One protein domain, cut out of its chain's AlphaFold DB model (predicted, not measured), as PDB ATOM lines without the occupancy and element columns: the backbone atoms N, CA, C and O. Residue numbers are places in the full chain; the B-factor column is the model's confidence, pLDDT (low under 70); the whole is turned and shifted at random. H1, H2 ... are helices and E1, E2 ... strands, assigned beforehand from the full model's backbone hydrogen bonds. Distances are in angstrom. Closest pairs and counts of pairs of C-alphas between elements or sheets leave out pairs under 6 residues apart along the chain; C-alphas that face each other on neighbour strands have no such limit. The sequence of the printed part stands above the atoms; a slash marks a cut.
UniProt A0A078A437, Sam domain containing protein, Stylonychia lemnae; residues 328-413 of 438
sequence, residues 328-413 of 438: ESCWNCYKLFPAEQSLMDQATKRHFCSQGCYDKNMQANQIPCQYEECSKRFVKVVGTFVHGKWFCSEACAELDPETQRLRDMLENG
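AT A GLANCE: This is residues 328 to 413 of the 438 residues of the protein "Sam domain containing protein" of Stylonychia lemnae (UniProt A0A078A437). Small pieces are strung in a row as a loose rod: a lobe of loops with the short strand E1 at one end, helix H1, two small hairpins, E2 with E3 and E4 with E5, then H2, and H3 at the other end, where residues 408 to 413 stick out. The 86 printed residues include three named helices and five named strands, in the order E1 H1 E2 E3 E4 E5 H2 H3; each hairpin is an antiparallel two-stranded sheet. The class is mixed, helices and strands, with under half of the residues in named elements. The radius of gyration of the C-alphas is 17.1 A; the spans are 55 by 24 by 16 A.

HOW THE PARTS SIT: E1, residues 336 to 338, pairs with no named strand, but residues 328 to 329 pair with 336 to 337, antiparallel. The closest C-alphas of H1, residues 355 to 364, and E3, residues 377 to 379, are Met 362 and Val 379, 6.5 A apart. E2, residues 366 to 368, and E3 are a hairpin, antiparallel at 139 degrees; N 367 and O 378, 2.9 A apart, are within hydrogen-bond range. E4, residues 384 to 386, and E5, residues 389 to 391, are a hairpin, antiparallel at 147 degrees, with N 384 and O 391 at 2.9 A, within range. H2, residues 394 to 398, and H3, residues 401 to 411, are close but not clearly touching, their closest C-alphas, Glu 398 and Gln 404, 6.4 A apart. In H1, H2 and H3 every O i to N i+4 pair is within range.

IN THESE COORDINATES: E1 begins at C-alpha 336, (130.432, 20.538, -47.790). H1 is 14.1 A long. H3, 15.0 A, ends at C-alpha 411, (89.954, 41.640, -67.481).

THE WHOLE: The farthest C-alphas, Pro 338 and Asn 412, are 55.3 A apart. The printed part has no cut; E1 to H1 is a long link. No printed residue is under 70 in pLDDT.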
ATOM      1  N   GLU A 328     127.245  16.930 -50.114       97.56
ATOM      2  CA  GLU A 328     126.342  18.005 -50.513       97.56
ATOM      3  C   GLU A 328     126.824  19.320 -49.896       97.56
ATOM      4  O   GLU A 328     127.536  19.327 -48.888       97.56
ATOM      5  N   SER A 329     126.477  20.449 -50.513       97.44
ATOM      6  CA  SER A 329     126.799  21.779 -49.997       97.44
ATOM      7  C   SER A 329     125.629  22.347 -49.195       97.44
ATOM      8  O   SER A 329     124.470  22.272 -49.595       97.44
ATOM      9  N   CYS A 330     125.924  22.926 -48.030       98.19
ATOM     10  CA  CYS A 330     124.913  23.587 -47.208       98.19
ATOM     11  C   CYS A 330     124.488  24.902 -47.858       98.19
ATOM     12  O   CYS A 330     125.332  25.759 -48.102       98.19
ATOM     13  N   TRP A 331     123.188  25.117 -48.057       97.50
ATOM     14  CA  TRP A 331     122.700  26.327 -48.728       97.50
ATOM     15  C   TRP A 331     122.980  27.632 -47.959       97.50
ATOM     16  O   TRP A 331     123.060  28.703 -48.550       97.50
ATOM     17  N   ASN A 332     123.131  27.556 -46.632       97.62
ATOM     18  CA  ASN A 332     123.341  28.738 -45.793       97.62
ATOM     19  C   ASN A 332     124.826  29.097 -45.611       97.62
ATOM     20  O   ASN A 332     125.199  30.260 -45.698       97.62
ATOM     21  N   CYS A 333     125.679  28.112 -45.309       97.56
ATOM     22  CA  CYS A 333     127.098  28.346 -45.004       97.56
ATOM     23  C   CYS A 333     128.062  27.832 -46.082       97.56
ATOM     24  O   CYS A 333     129.271  27.939 -45.900       97.56
ATOM     25  N   TYR A 334     127.548  27.232 -47.160       97.69
ATOM     26  CA  TYR A 334     128.300  26.652 -48.283       97.69
ATOM     27  C   TYR A 334     129.310  25.554 -47.913       97.69
ATOM     28  O   TYR A 334     130.043  25.062 -48.768       97.69
ATOM     29  N   LYS A 335     129.330  25.109 -46.651       97.81
ATOM     30  CA  LYS A 335     130.175  24.006 -46.189       97.81
ATOM     31  C   LYS A 335     129.722  22.693 -46.832       97.81
ATOM     32  O   LYS A 335     128.529  22.398 -46.831       97.81
ATOM     33  N   LEU A 336     130.675  21.904 -47.327       97.25
ATOM     34  CA  LEU A 336     130.432  20.538 -47.790       97.25
ATOM     35  C   LEU A 336     130.262  19.591 -46.598       97.25
ATOM     36  O   LEU A 336     131.057  19.628 -45.656       97.25
ATOM     37  N   PHE A 337     129.247  18.735 -46.644       97.38
ATOM     38  CA  PHE A 337     128.951  17.765 -45.593       97.38
ATOM     39  C   PHE A 337     128.393  16.454 -46.192       97.38
ATOM     40  O   PHE A 337     127.971  16.446 -47.351       97.38
ATOM     41  N   PRO A 338     128.448  15.321 -45.468       97.00
ATOM     42  CA  PRO A 338     127.920  14.045 -45.956       97.00
ATOM     43  C   PRO A 338     126.402  14.104 -46.183       97.00
ATOM     44  O   PRO A 338     125.681  14.545 -45.291       97.00
ATOM     45  N   ALA A 339     125.907  13.610 -47.324       96.19
ATOM     46  CA  ALA A 339     124.478  13.646 -47.674       96.19
ATOM     47  C   ALA A 339     123.569  12.974 -46.622       96.19
ATOM     48  O   ALA A 339     122.432  13.393 -46.417       96.19
ATOM     49  N   GLU A 340     124.087  11.979 -45.896       96.25
ATOM     50  CA  GLU A 340     123.388  11.272 -44.810       96.25
ATOM     51  C   GLU A 340     123.018  12.178 -43.624       96.25
ATOM     52  O   GLU A 340     122.081  11.881 -42.890       96.25
ATOM     53  N   GLN A 341     123.739  13.286 -43.433       95.62
ATOM     54  CA  GLN A 341     123.492  14.262 -42.365       95.62
ATOM     55  C   GLN A 341     122.722  15.493 -42.868       95.62
ATOM     56  O   GLN A 341     122.653  16.506 -42.169       95.62
ATOM     57  N   SER A 342     122.176  15.443 -44.088       97.06
ATOM     58  CA  SER A 342     121.433  16.568 -44.654       97.06
ATOM     59  C   SER A 342     120.080  16.742 -43.984       97.06
ATOM     60  O   SER A 342     119.280  15.816 -43.869       97.06
ATOM     61  N   LEU A 343     119.804  17.974 -43.568       97.81
ATOM     62  CA  LEU A 343     118.447  18.422 -43.307       97.81
ATOM     63  C   LEU A 343     117.907  19.006 -44.607       97.81
ATOM     64  O   LEU A 343     118.393  20.039 -45.068       97.81
ATOM     65  N   MET A 344     116.943  18.319 -45.214       97.12
ATOM     66  CA  MET A 344     116.292  18.762 -46.443       97.12
ATOM     67  C   MET A 344     115.014  19.533 -46.110       97.12
ATOM     68  O   MET A 344     114.129  19.026 -45.424       97.12
ATOM     69  N   ASP A 345     114.903  20.751 -46.632       95.88
ATOM     70  CA  ASP A 345     113.658  21.515 -46.599       95.88
ATOM     71  C   ASP A 345     112.664  20.930 -47.613       95.88
ATOM     72  O   ASP A 345     112.938  20.921 -48.814       95.88
ATOM     73  N   GLN A 346     111.504  20.460 -47.147       93.75
ATOM     74  CA  GLN A 346     110.479  19.862 -48.011       93.75
ATOM     75  C   GLN A 346     109.941  20.846 -49.057       93.75
ATOM     76  O   GLN A 346     109.588  20.430 -50.160       93.75
ATOM     77  N   ALA A 347     109.903  22.143 -48.737       89.56
ATOM     78  CA  ALA A 347     109.345  23.155 -49.624       89.56
ATOM     79  C   ALA A 347     110.323  23.543 -50.740       89.56
ATOM     80  O   ALA A 347     109.940  23.654 -51.904       89.56
ATOM     81  N   THR A 348     111.600  23.738 -50.400       93.06
ATOM     82  CA  THR A 348     112.608  24.230 -51.354       93.06
ATOM     83  C   THR A 348     113.514  23.141 -51.924       93.06
ATOM     84  O   THR A 348     114.258  23.414 -52.866       93.06
ATOM     85  N   LYS A 349     113.466  21.922 -51.367       95.00
ATOM     86  CA  LYS A 349     114.387  20.804 -51.651       95.00
ATOM     87  C   LYS A 349     115.862  21.181 -51.465       95.00
ATOM     88  O   LYS A 349     116.743  20.627 -52.116       95.00
ATOM     89  N   ARG A 350     116.140  22.165 -50.604       96.00
ATOM     90  CA  ARG A 350     117.500  22.617 -50.279       96.00
ATOM     91  C   ARG A 350     118.027  21.859 -49.070       96.00
ATOM     92  O   ARG A 350     117.266  21.537 -48.161       96.00
ATOM     93  N   HIS A 351     119.335  21.624 -49.060       97.69
ATOM     94  CA  HIS A 351     120.018  20.844 -48.035       97.69
ATOM     95  C   HIS A 351     120.812  21.746 -47.079       97.69
ATOM     96  O   HIS A 351     121.474  22.705 -47.492       97.69
ATOM     97  N   PHE A 352     120.763  21.426 -45.787       98.31
ATOM     98  CA  PHE A 352     121.439  22.161 -44.719       98.31
ATOM     99  C   PHE A 352     122.277  21.214 -43.860       98.31
ATOM    100  O   PHE A 352     121.841  20.118 -43.524       98.31
ATOM    101  N   CYS A 353     123.471  21.661 -43.460       98.06
ATOM    102  CA  CYS A 353     124.381  20.858 -42.636       98.06
ATOM    103  C   CYS A 353     123.980  20.779 -41.153       98.06
ATOM    104  O   CYS A 353     124.584  20.026 -40.397       98.06
ATOM    105  N   SER A 354     123.066  21.640 -40.692       98.12
ATOM    106  CA  SER A 354     122.616  21.686 -39.298       98.12
ATOM    107  C   SER A 354     121.310  22.465 -39.153       98.12
ATOM    108  O   SER A 354     121.015  23.344 -39.969       98.12
ATOM    109  N   GLN A 355     120.565  22.193 -38.074       98.00
ATOM    110  CA  GLN A 355     119.308  22.884 -37.770       98.00
ATOM    111  C   GLN A 355     119.518  24.400 -37.661       98.00
ATOM    112  O   GLN A 355     118.778  25.174 -38.251       98.00
ATOM    113  N   GLY A 356     120.615  24.839 -37.035       98.12
ATOM    114  CA  GLY A 356     120.938  26.265 -36.944       98.12
ATOM    115  C   GLY A 356     121.209  26.941 -38.297       98.12
ATOM    116  O   GLY A 356     120.979  28.140 -38.432       98.12
ATOM    117  N   CYS A 357     121.687  26.210 -39.313       98.19
ATOM    118  CA  CYS A 357     121.801  26.748 -40.675       98.19
ATOM    119  C   CYS A 357     120.441  26.843 -41.367       98.19
ATOM    120  O   CYS A 357     120.193  27.823 -42.068       98.19
ATOM    121  N   TYR A 358     119.577  25.850 -41.154       97.56
ATOM    122  CA  TYR A 358     118.201  25.874 -41.633       97.56
ATOM    123  C   TYR A 358     117.429  27.054 -41.022       97.56
ATOM    124  O   TYR A 358     116.914  27.882 -41.767       97.56
ATOM    125  N   ASP A 359     117.455  27.221 -39.696       97.00
ATOM    126  CA  ASP A 359     116.729  28.289 -38.996       97.00
ATOM    127  C   ASP A 359     117.209  29.687 -39.410       97.00
ATOM    128  O   ASP A 359     116.393  30.569 -39.673       97.00
ATOM    129  N   LYS A 360     118.528  29.895 -39.542       97.56
ATOM    130  CA  LYS A 360     119.091  31.164 -40.042       97.56
ATOM    131  C   LYS A 360     118.630  31.469 -41.461       97.56
ATOM    132  O   LYS A 360     118.251  32.600 -41.750       97.56
ATOM    133  N   ASN A 361     118.636  30.464 -42.335       96.81
ATOM    134  CA  ASN A 361     118.153  30.626 -43.699       96.81
ATOM    135  C   ASN A 361     116.639  30.890 -43.734       96.81
ATOM    136  O   ASN A 361     116.188  31.712 -44.529       96.81
ATOM    137  N   MET A 362     115.859  30.239 -42.868       95.62
ATOM    138  CA  MET A 362     114.426  30.498 -42.722       95.62
ATOM    139  C   MET A 362     114.172  31.931 -42.252       95.62
ATOM    140  O   MET A 362     113.390  32.635 -42.877       95.62
ATOM    141  N   GLN A 363     114.879  32.407 -41.226       96.12
ATOM    142  CA  GLN A 363     114.749  33.779 -40.724       96.12
ATOM    143  C   GLN A 363     115.166  34.829 -41.764       96.12
ATOM    144  O   GLN A 363     114.465  35.820 -41.947       96.12
ATOM    145  N   ALA A 364     116.272  34.604 -42.481       95.88
ATOM    146  CA  ALA A 364     116.772  35.540 -43.491       95.88
ATOM    147  C   ALA A 364     115.858  35.646 -44.724       95.88
ATOM    148  O   ALA A 364     115.784  36.703 -45.346       95.88
ATOM    149  N   ASN A 365     115.153  34.567 -45.078       95.44
ATOM    150  CA  ASN A 365     114.256  34.528 -46.237       95.44
ATOM    151  C   ASN A 365     112.772  34.703 -45.874       95.44
ATOM    152  O   ASN A 365     111.910  34.543 -46.746       95.44
ATOM    153  N   GLN A 366     112.464  35.005 -44.611       96.62
ATOM    154  CA  GLN A 366     111.104  35.266 -44.155       96.62
ATOM    155  C   GLN A 366     110.678  36.690 -44.496       96.62
ATOM    156  O   GLN A 366     111.160  37.665 -43.911       96.62
ATOM    157  N   ILE A 367     109.694  36.790 -45.380       97.25
ATOM    158  CA  ILE A 367     109.054  38.042 -45.766       97.25
ATOM    159  C   ILE A 367     107.631  38.105 -45.187       97.25
ATOM    160  O   ILE A 367     106.979  37.065 -45.053       97.25
ATOM    161  N   PRO A 368     107.157  39.288 -44.765       97.88
ATOM    162  CA  PRO A 368     105.769  39.462 -44.358       97.88
ATOM    163  C   PRO A 368     104.838  39.395 -45.575       97.88
ATOM    164  O   PRO A 368     105.208  39.798 -46.677       97.88
ATOM    165  N   CYS A 369     103.627  38.881 -45.373       98.25
ATOM    166  CA  CYS A 369     102.545  38.982 -46.347       98.25
ATOM    167  C   CYS A 369     102.157  40.441 -46.538       98.25
ATOM    168  O   CYS A 369     101.920  41.142 -45.560       98.25
ATOM    169  N   GLN A 370     102.090  40.876 -47.797       97.75
ATOM    170  CA  GLN A 370     101.754  42.257 -48.127       97.75
ATOM    171  C   GLN A 370     100.272  42.589 -47.873       97.75
ATOM    172  O   GLN A 370      99.934  43.759 -47.739       97.75
ATOM    173  N   TYR A 371      99.408  41.574 -47.773       97.75
ATOM    174  CA  TYR A 371      98.009  41.739 -47.374       97.75
ATOM    175  C   TYR A 371      97.892  42.063 -45.874       97.75
ATOM    176  O   TYR A 371      98.274  41.242 -45.032       97.75
ATOM    177  N   GLU A 372      97.353  43.244 -45.559       96.81
ATOM    178  CA  GLU A 372      97.373  43.853 -44.219       96.81
ATOM    179  C   GLU A 372      96.685  42.995 -43.147       96.81
ATOM    180  O   GLU A 372      97.193  42.870 -42.031       96.81
ATOM    181  N   GLU A 373      95.588  42.314 -43.489       97.06
ATOM    182  CA  GLU A 373      94.835  41.500 -42.524       97.06
ATOM    183  C   GLU A 373      95.519  40.167 -42.183       97.06
ATOM    184  O   GLU A 373      95.280  39.593 -41.121       97.06
ATOM    185  N   CYS A 374      96.395  39.645 -43.051       96.88
ATOM    186  CA  CYS A 374      96.997  38.329 -42.831       96.88
ATOM    187  C   CYS A 374      98.129  38.370 -41.798       96.88
ATOM    188  O   CYS A 374      98.236  37.460 -40.977       96.88
ATOM    189  N   SER A 375      98.999  39.389 -41.838       95.62
ATOM    190  CA  SER A 375     100.164  39.555 -40.942       95.62
ATOM    191  C   SER A 375     101.123  38.344 -40.820       95.62
ATOM    192  O   SER A 375     102.072  38.367 -40.034       95.62
ATOM    193  N   LYS A 376     100.936  37.271 -41.604       97.12
ATOM    194  CA  LYS A 376     101.792  36.077 -41.576       97.12
ATOM    195  C   LYS A 376     103.136  36.369 -42.233       97.12
ATOM    196  O   LYS A 376     103.200  36.973 -43.304       97.12
ATOM    197  N   ARG A 377     104.215  35.868 -41.631       97.50
ATOM    198  CA  ARG A 377     105.538  35.794 -42.264       97.50
ATOM    199  C   ARG A 377     105.709  34.420 -42.888       97.50
ATOM    200  O   ARG A 377     105.372  33.414 -42.271       97.50
ATOM    201  N   PHE A 378     106.239  34.375 -44.099       96.25
ATOM    202  CA  PHE A 378     106.446  33.136 -44.841       96.25
ATOM    203  C   PHE A 378     107.773  33.192 -45.594       96.25
ATOM    204  O   PHE A 378     108.373  34.252 -45.773       96.25
ATOM    205  N   VAL A 379     108.262  32.030 -46.015       95.56
ATOM    206  CA  VAL A 379     109.507  31.924 -46.778       95.56
ATOM    207  C   VAL A 379     109.235  32.351 -48.214       95.56
ATOM    208  O   VAL A 379     108.349  31.792 -48.854       95.56
ATOM    209  N   LYS A 380     110.034  33.279 -48.751       95.38
ATOM    210  CA  LYS A 380     109.866  33.831 -50.108       95.38
ATOM    211  C   LYS A 380     109.630  32.779 -51.204       95.38
ATOM    212  O   LYS A 380     108.890  33.040 -52.137       95.38
ATOM    213  N   VAL A 381     110.233  31.594 -51.093       93.69
ATOM    214  CA  VAL A 381     110.109  30.516 -52.094       93.69
ATOM    215  C   VAL A 381     108.723  29.852 -52.102       93.69
ATOM    216  O   VAL A 381     108.336  29.287 -53.114       93.69
ATOM    217  N   VAL A 382     107.982  29.914 -50.992       94.56
ATOM    218  CA  VAL A 382     106.644  29.305 -50.855       94.56
ATOM    219  C   VAL A 382     105.532  30.276 -51.247       94.56
ATOM    220  O   VAL A 382     104.430  29.846 -51.570       94.56
ATOM    221  N   GLY A 383     105.797  31.581 -51.209       96.00
ATOM    222  CA  GLY A 383     104.769  32.570 -51.503       96.00
ATOM    223  C   GLY A 383     104.547  32.829 -52.980       96.00
ATOM    224  O   GLY A 383     105.379  32.534 -53.836       96.00
ATOM    225  N   THR A 384     103.423  33.479 -53.245       96.69
ATOM    226  CA  THR A 384     103.002  33.898 -54.578       96.69
ATOM    227  C   THR A 384     103.447  35.341 -54.811       96.69
ATOM    228  O   THR A 384     103.233  36.209 -53.961       96.69
ATOM    229  N   PHE A 385     104.082  35.606 -55.954       97.19
ATOM    230  CA  PHE A 385     104.480  36.953 -56.364       97.19
ATOM    231  C   PHE A 385     103.517  37.476 -57.426       97.19
ATOM    232  O   PHE A 385     103.495  36.962 -58.544       97.19
ATOM    233  N   VAL A 386     102.724  38.488 -57.076       96.75
ATOM    234  CA  VAL A 386     101.688  39.061 -57.944       96.75
ATOM    235  C   VAL A 386     101.862  40.577 -57.961       96.75
ATOM    236  O   VAL A 386     101.999  41.200 -56.911       96.75
ATOM    237  N   HIS A 387     101.945  41.163 -59.159       93.31
ATOM    238  CA  HIS A 387     102.071  42.613 -59.383       93.31
ATOM    239  C   HIS A 387     103.130  43.334 -58.523       93.31
ATOM    240  O   HIS A 387     102.905  44.432 -58.027       93.31
ATOM    241  N   GLY A 388     104.308  42.734 -58.334       95.75
ATOM    242  CA  GLY A 388     105.390  43.373 -57.574       95.75
ATOM    243  C   GLY A 388     105.343  43.138 -56.060       95.75
ATOM    244  O   GLY A 388     106.268  43.543 -55.357       95.75
ATOM    245  N   LYS A 389     104.317  42.444 -55.558       97.44
ATOM    246  CA  LYS A 389     104.100  42.165 -54.136       97.44
ATOM    247  C   LYS A 389     104.171  40.669 -53.838       97.44
ATOM    248  O   LYS A 389     103.926  39.831 -54.703       97.44
ATOM    249  N   TRP A 390     104.520  40.335 -52.596       98.00
ATOM    250  CA  TRP A 390     104.643  38.956 -52.121       98.00
ATOM    251  C   TRP A 390     103.514  38.595 -51.150       98.00
ATOM    252  O   TRP A 390     103.270  39.300 -50.168       98.00
ATOM    253  N   PHE A 391     102.880  37.447 -51.385       98.31
ATOM    254  CA  PHE A 391     101.751  36.948 -50.600       98.31
ATOM    255  C   PHE A 391     102.018  35.537 -50.078       98.31
ATOM    256  O   PHE A 391     102.654  34.724 -50.745       98.31
ATOM    257  N   CYS A 392     101.523  35.232 -48.874       97.62
ATOM    258  CA  CYS A 392     101.743  33.923 -48.246       97.62
ATOM    259  C   CYS A 392     100.961  32.778 -48.907       97.62
ATOM    260  O   CYS A 392     101.296  31.614 -48.713       97.62
ATOM    261  N   SER A 393      99.909  33.110 -49.652       97.62
ATOM    262  CA  SER A 393      99.073  32.185 -50.412       97.62
ATOM    263  C   SER A 393      98.383  32.947 -51.540       97.62
ATOM    264  O   SER A 393      98.255  34.172 -51.465       97.62
ATOM    265  N   GLU A 394      97.907  32.221 -52.548       97.31
ATOM    266  CA  GLU A 394      97.115  32.789 -53.641       97.31
ATOM    267  C   GLU A 394      95.846  33.471 -53.115       97.31
ATOM    268  O   GLU A 394      95.603  34.618 -53.462       97.31
ATOM    269  N   ALA A 395      95.147  32.862 -52.150       97.69
ATOM    270  CA  ALA A 395      93.974  33.459 -51.505       97.69
ATOM    271  C   ALA A 395      94.252  34.855 -50.908       97.69
ATOM    272  O   ALA A 395      93.416  35.745 -51.006       97.69
ATOM    273  N   CYS A 396      95.434  35.087 -50.323       98.12
ATOM    274  CA  CYS A 396      95.800  36.424 -49.839       98.12
ATOM    275  C   CYS A 396      96.116  37.409 -50.968       98.12
ATOM    276  O   CYS A 396      95.936  38.605 -50.770       98.12
ATOM    277  N   ALA A 397      96.610  36.934 -52.112       97.88
ATOM    278  CA  ALA A 397      96.804  37.784 -53.281       97.88
ATOM    279  C   ALA A 397      95.452  38.213 -53.870       97.88
ATOM    280  O   ALA A 397      95.302  39.357 -54.278       97.88
ATOM    281  N   GLU A 398      94.449  37.331 -53.862       96.88
ATOM    282  CA  GLU A 398      93.111  37.648 -54.381       96.88
ATOM    283  C   GLU A 398      92.318  38.614 -53.498       96.88
ATOM    284  O   GLU A 398      91.450  39.313 -54.004       96.88
ATOM    285  N   LEU A 399      92.604  38.660 -52.194       97.44
ATOM    286  CA  LEU A 399      91.960  39.580 -51.251       97.44
ATOM    287  C   LEU A 399      92.596  40.982 -51.231       97.44
ATOM    288  O   LEU A 399      92.033  41.893 -50.630       97.44
ATOM    289  N   ASP A 400      93.760  41.171 -51.859       97.88
ATOM    290  CA  ASP A 400      94.444  42.466 -51.900       97.88
ATOM    291  C   ASP A 400      93.727  43.434 -52.870       97.88
ATOM    292  O   ASP A 400      93.643  43.139 -54.065       97.88
ATOM    293  N   PRO A 401      93.242  44.609 -52.408       97.19
ATOM    294  CA  PRO A 401      92.455  45.528 -53.240       97.19
ATOM    295  C   PRO A 401      93.210  46.055 -54.465       97.19
ATOM    296  O   PRO A 401      92.616  46.311 -55.510       97.19
ATOM    297  N   GLU A 402      94.530  46.229 -54.354       96.25
ATOM    298  CA  GLU A 402      95.361  46.689 -55.471       96.25
ATOM    299  C   GLU A 402      95.523  45.592 -56.526       96.25
ATOM    300  O   GLU A 402      95.420  45.857 -57.725       96.25
ATOM    301  N   THR A 403      95.709  44.348 -56.079       96.00
ATOM    302  CA  THR A 403      95.743  43.170 -56.950       96.00
ATOM    303  C   THR A 403      94.402  42.951 -57.651       96.00
ATOM    304  O   THR A 403      94.396  42.695 -58.854       96.00
ATOM    305  N   GLN A 404      93.273  43.128 -56.952       96.44
ATOM    306  CA  GLN A 404      91.938  43.100 -57.563       96.44
ATOM    307  C   GLN A 404      91.774  44.201 -58.610       96.44
ATOM    308  O   GLN A 404      91.423  43.908 -59.745       96.44
ATOM    309  N   ARG A 405      92.134  45.450 -58.292       95.75
ATOM    310  CA  ARG A 405      92.034  46.566 -59.245       95.75
ATOM    311  C   ARG A 405      92.859  46.334 -60.512       95.75
ATOM    312  O   ARG A 405      92.408  46.667 -61.603       95.75
ATOM    313  N   LEU A 406      94.065  45.778 -60.385       93.88
ATOM    314  CA  LEU A 406      94.903  45.433 -61.538       93.88
ATOM    315  C   LEU A 406      94.309  44.281 -62.349       93.88
ATOM    316  O   LEU A 406      94.314  44.353 -63.577       93.88
ATOM    317  N   ARG A 407      93.772  43.253 -61.683       93.50
ATOM    318  CA  ARG A 407      93.056  42.151 -62.336       93.50
ATOM    319  C   ARG A 407      91.842  42.672 -63.108       93.50
ATOM    320  O   ARG A 407      91.734  42.372 -64.291       93.50
ATOM    321  N   ASP A 408      91.028  43.529 -62.498       94.06
ATOM    322  CA  ASP A 408      89.865  44.158 -63.133       94.06
ATOM    323  C   ASP A 408      90.274  45.036 -64.324       94.06
ATOM    324  O   ASP A 408      89.593  45.045 -65.345       94.06
ATOM    325  N   MET A 409      91.396  45.760 -64.240       91.69
ATOM    326  CA  MET A 409      91.929  46.526 -65.378       91.69
ATOM    327  C   MET A 409      92.402  45.631 -66.535       91.69
ATOM    328  O   MET A 409      92.315  46.029 -67.694       91.69
ATOM    329  N   LEU A 410      92.929  44.443 -66.232       90.50
ATOM    330  CA  LEU A 410      93.343  43.451 -67.227       90.50
ATOM    331  C   LEU A 410      92.141  42.738 -67.857       90.50
ATOM    332  O   LEU A 410      92.146  42.502 -69.063       90.50
ATOM    333  N   GLU A 411      91.129  42.405 -67.056       92.12
ATOM    334  CA  GLU A 411      89.954  41.640 -67.481       92.12
ATOM    335  C   GLU A 411      88.929  42.494 -68.225       92.12
ATOM    336  O   GLU A 411      88.431  42.070 -69.265       92.12
ATOM    337  N   ASN A 412      88.693  43.731 -67.778       90.75
ATOM    338  CA  ASN A 412      87.828  44.666 -68.503       90.75
ATOM    339  C   ASN A 412      88.445  45.146 -69.820       90.75
ATOM    340  O   ASN A 412      87.782  45.853 -70.571       90.75
ATOM    341  N   GLY A 413      89.693  44.756 -70.097       76.25
ATOM    342  CA  GLY A 413      90.466  45.261 -71.208       76.25
ATOM    343  C   GLY A 413      90.753  46.739 -70.992       76.25
ATOM    344  O   GLY A 413      89.866  47.581 -70.874       76.25
TER     345      GLY A 413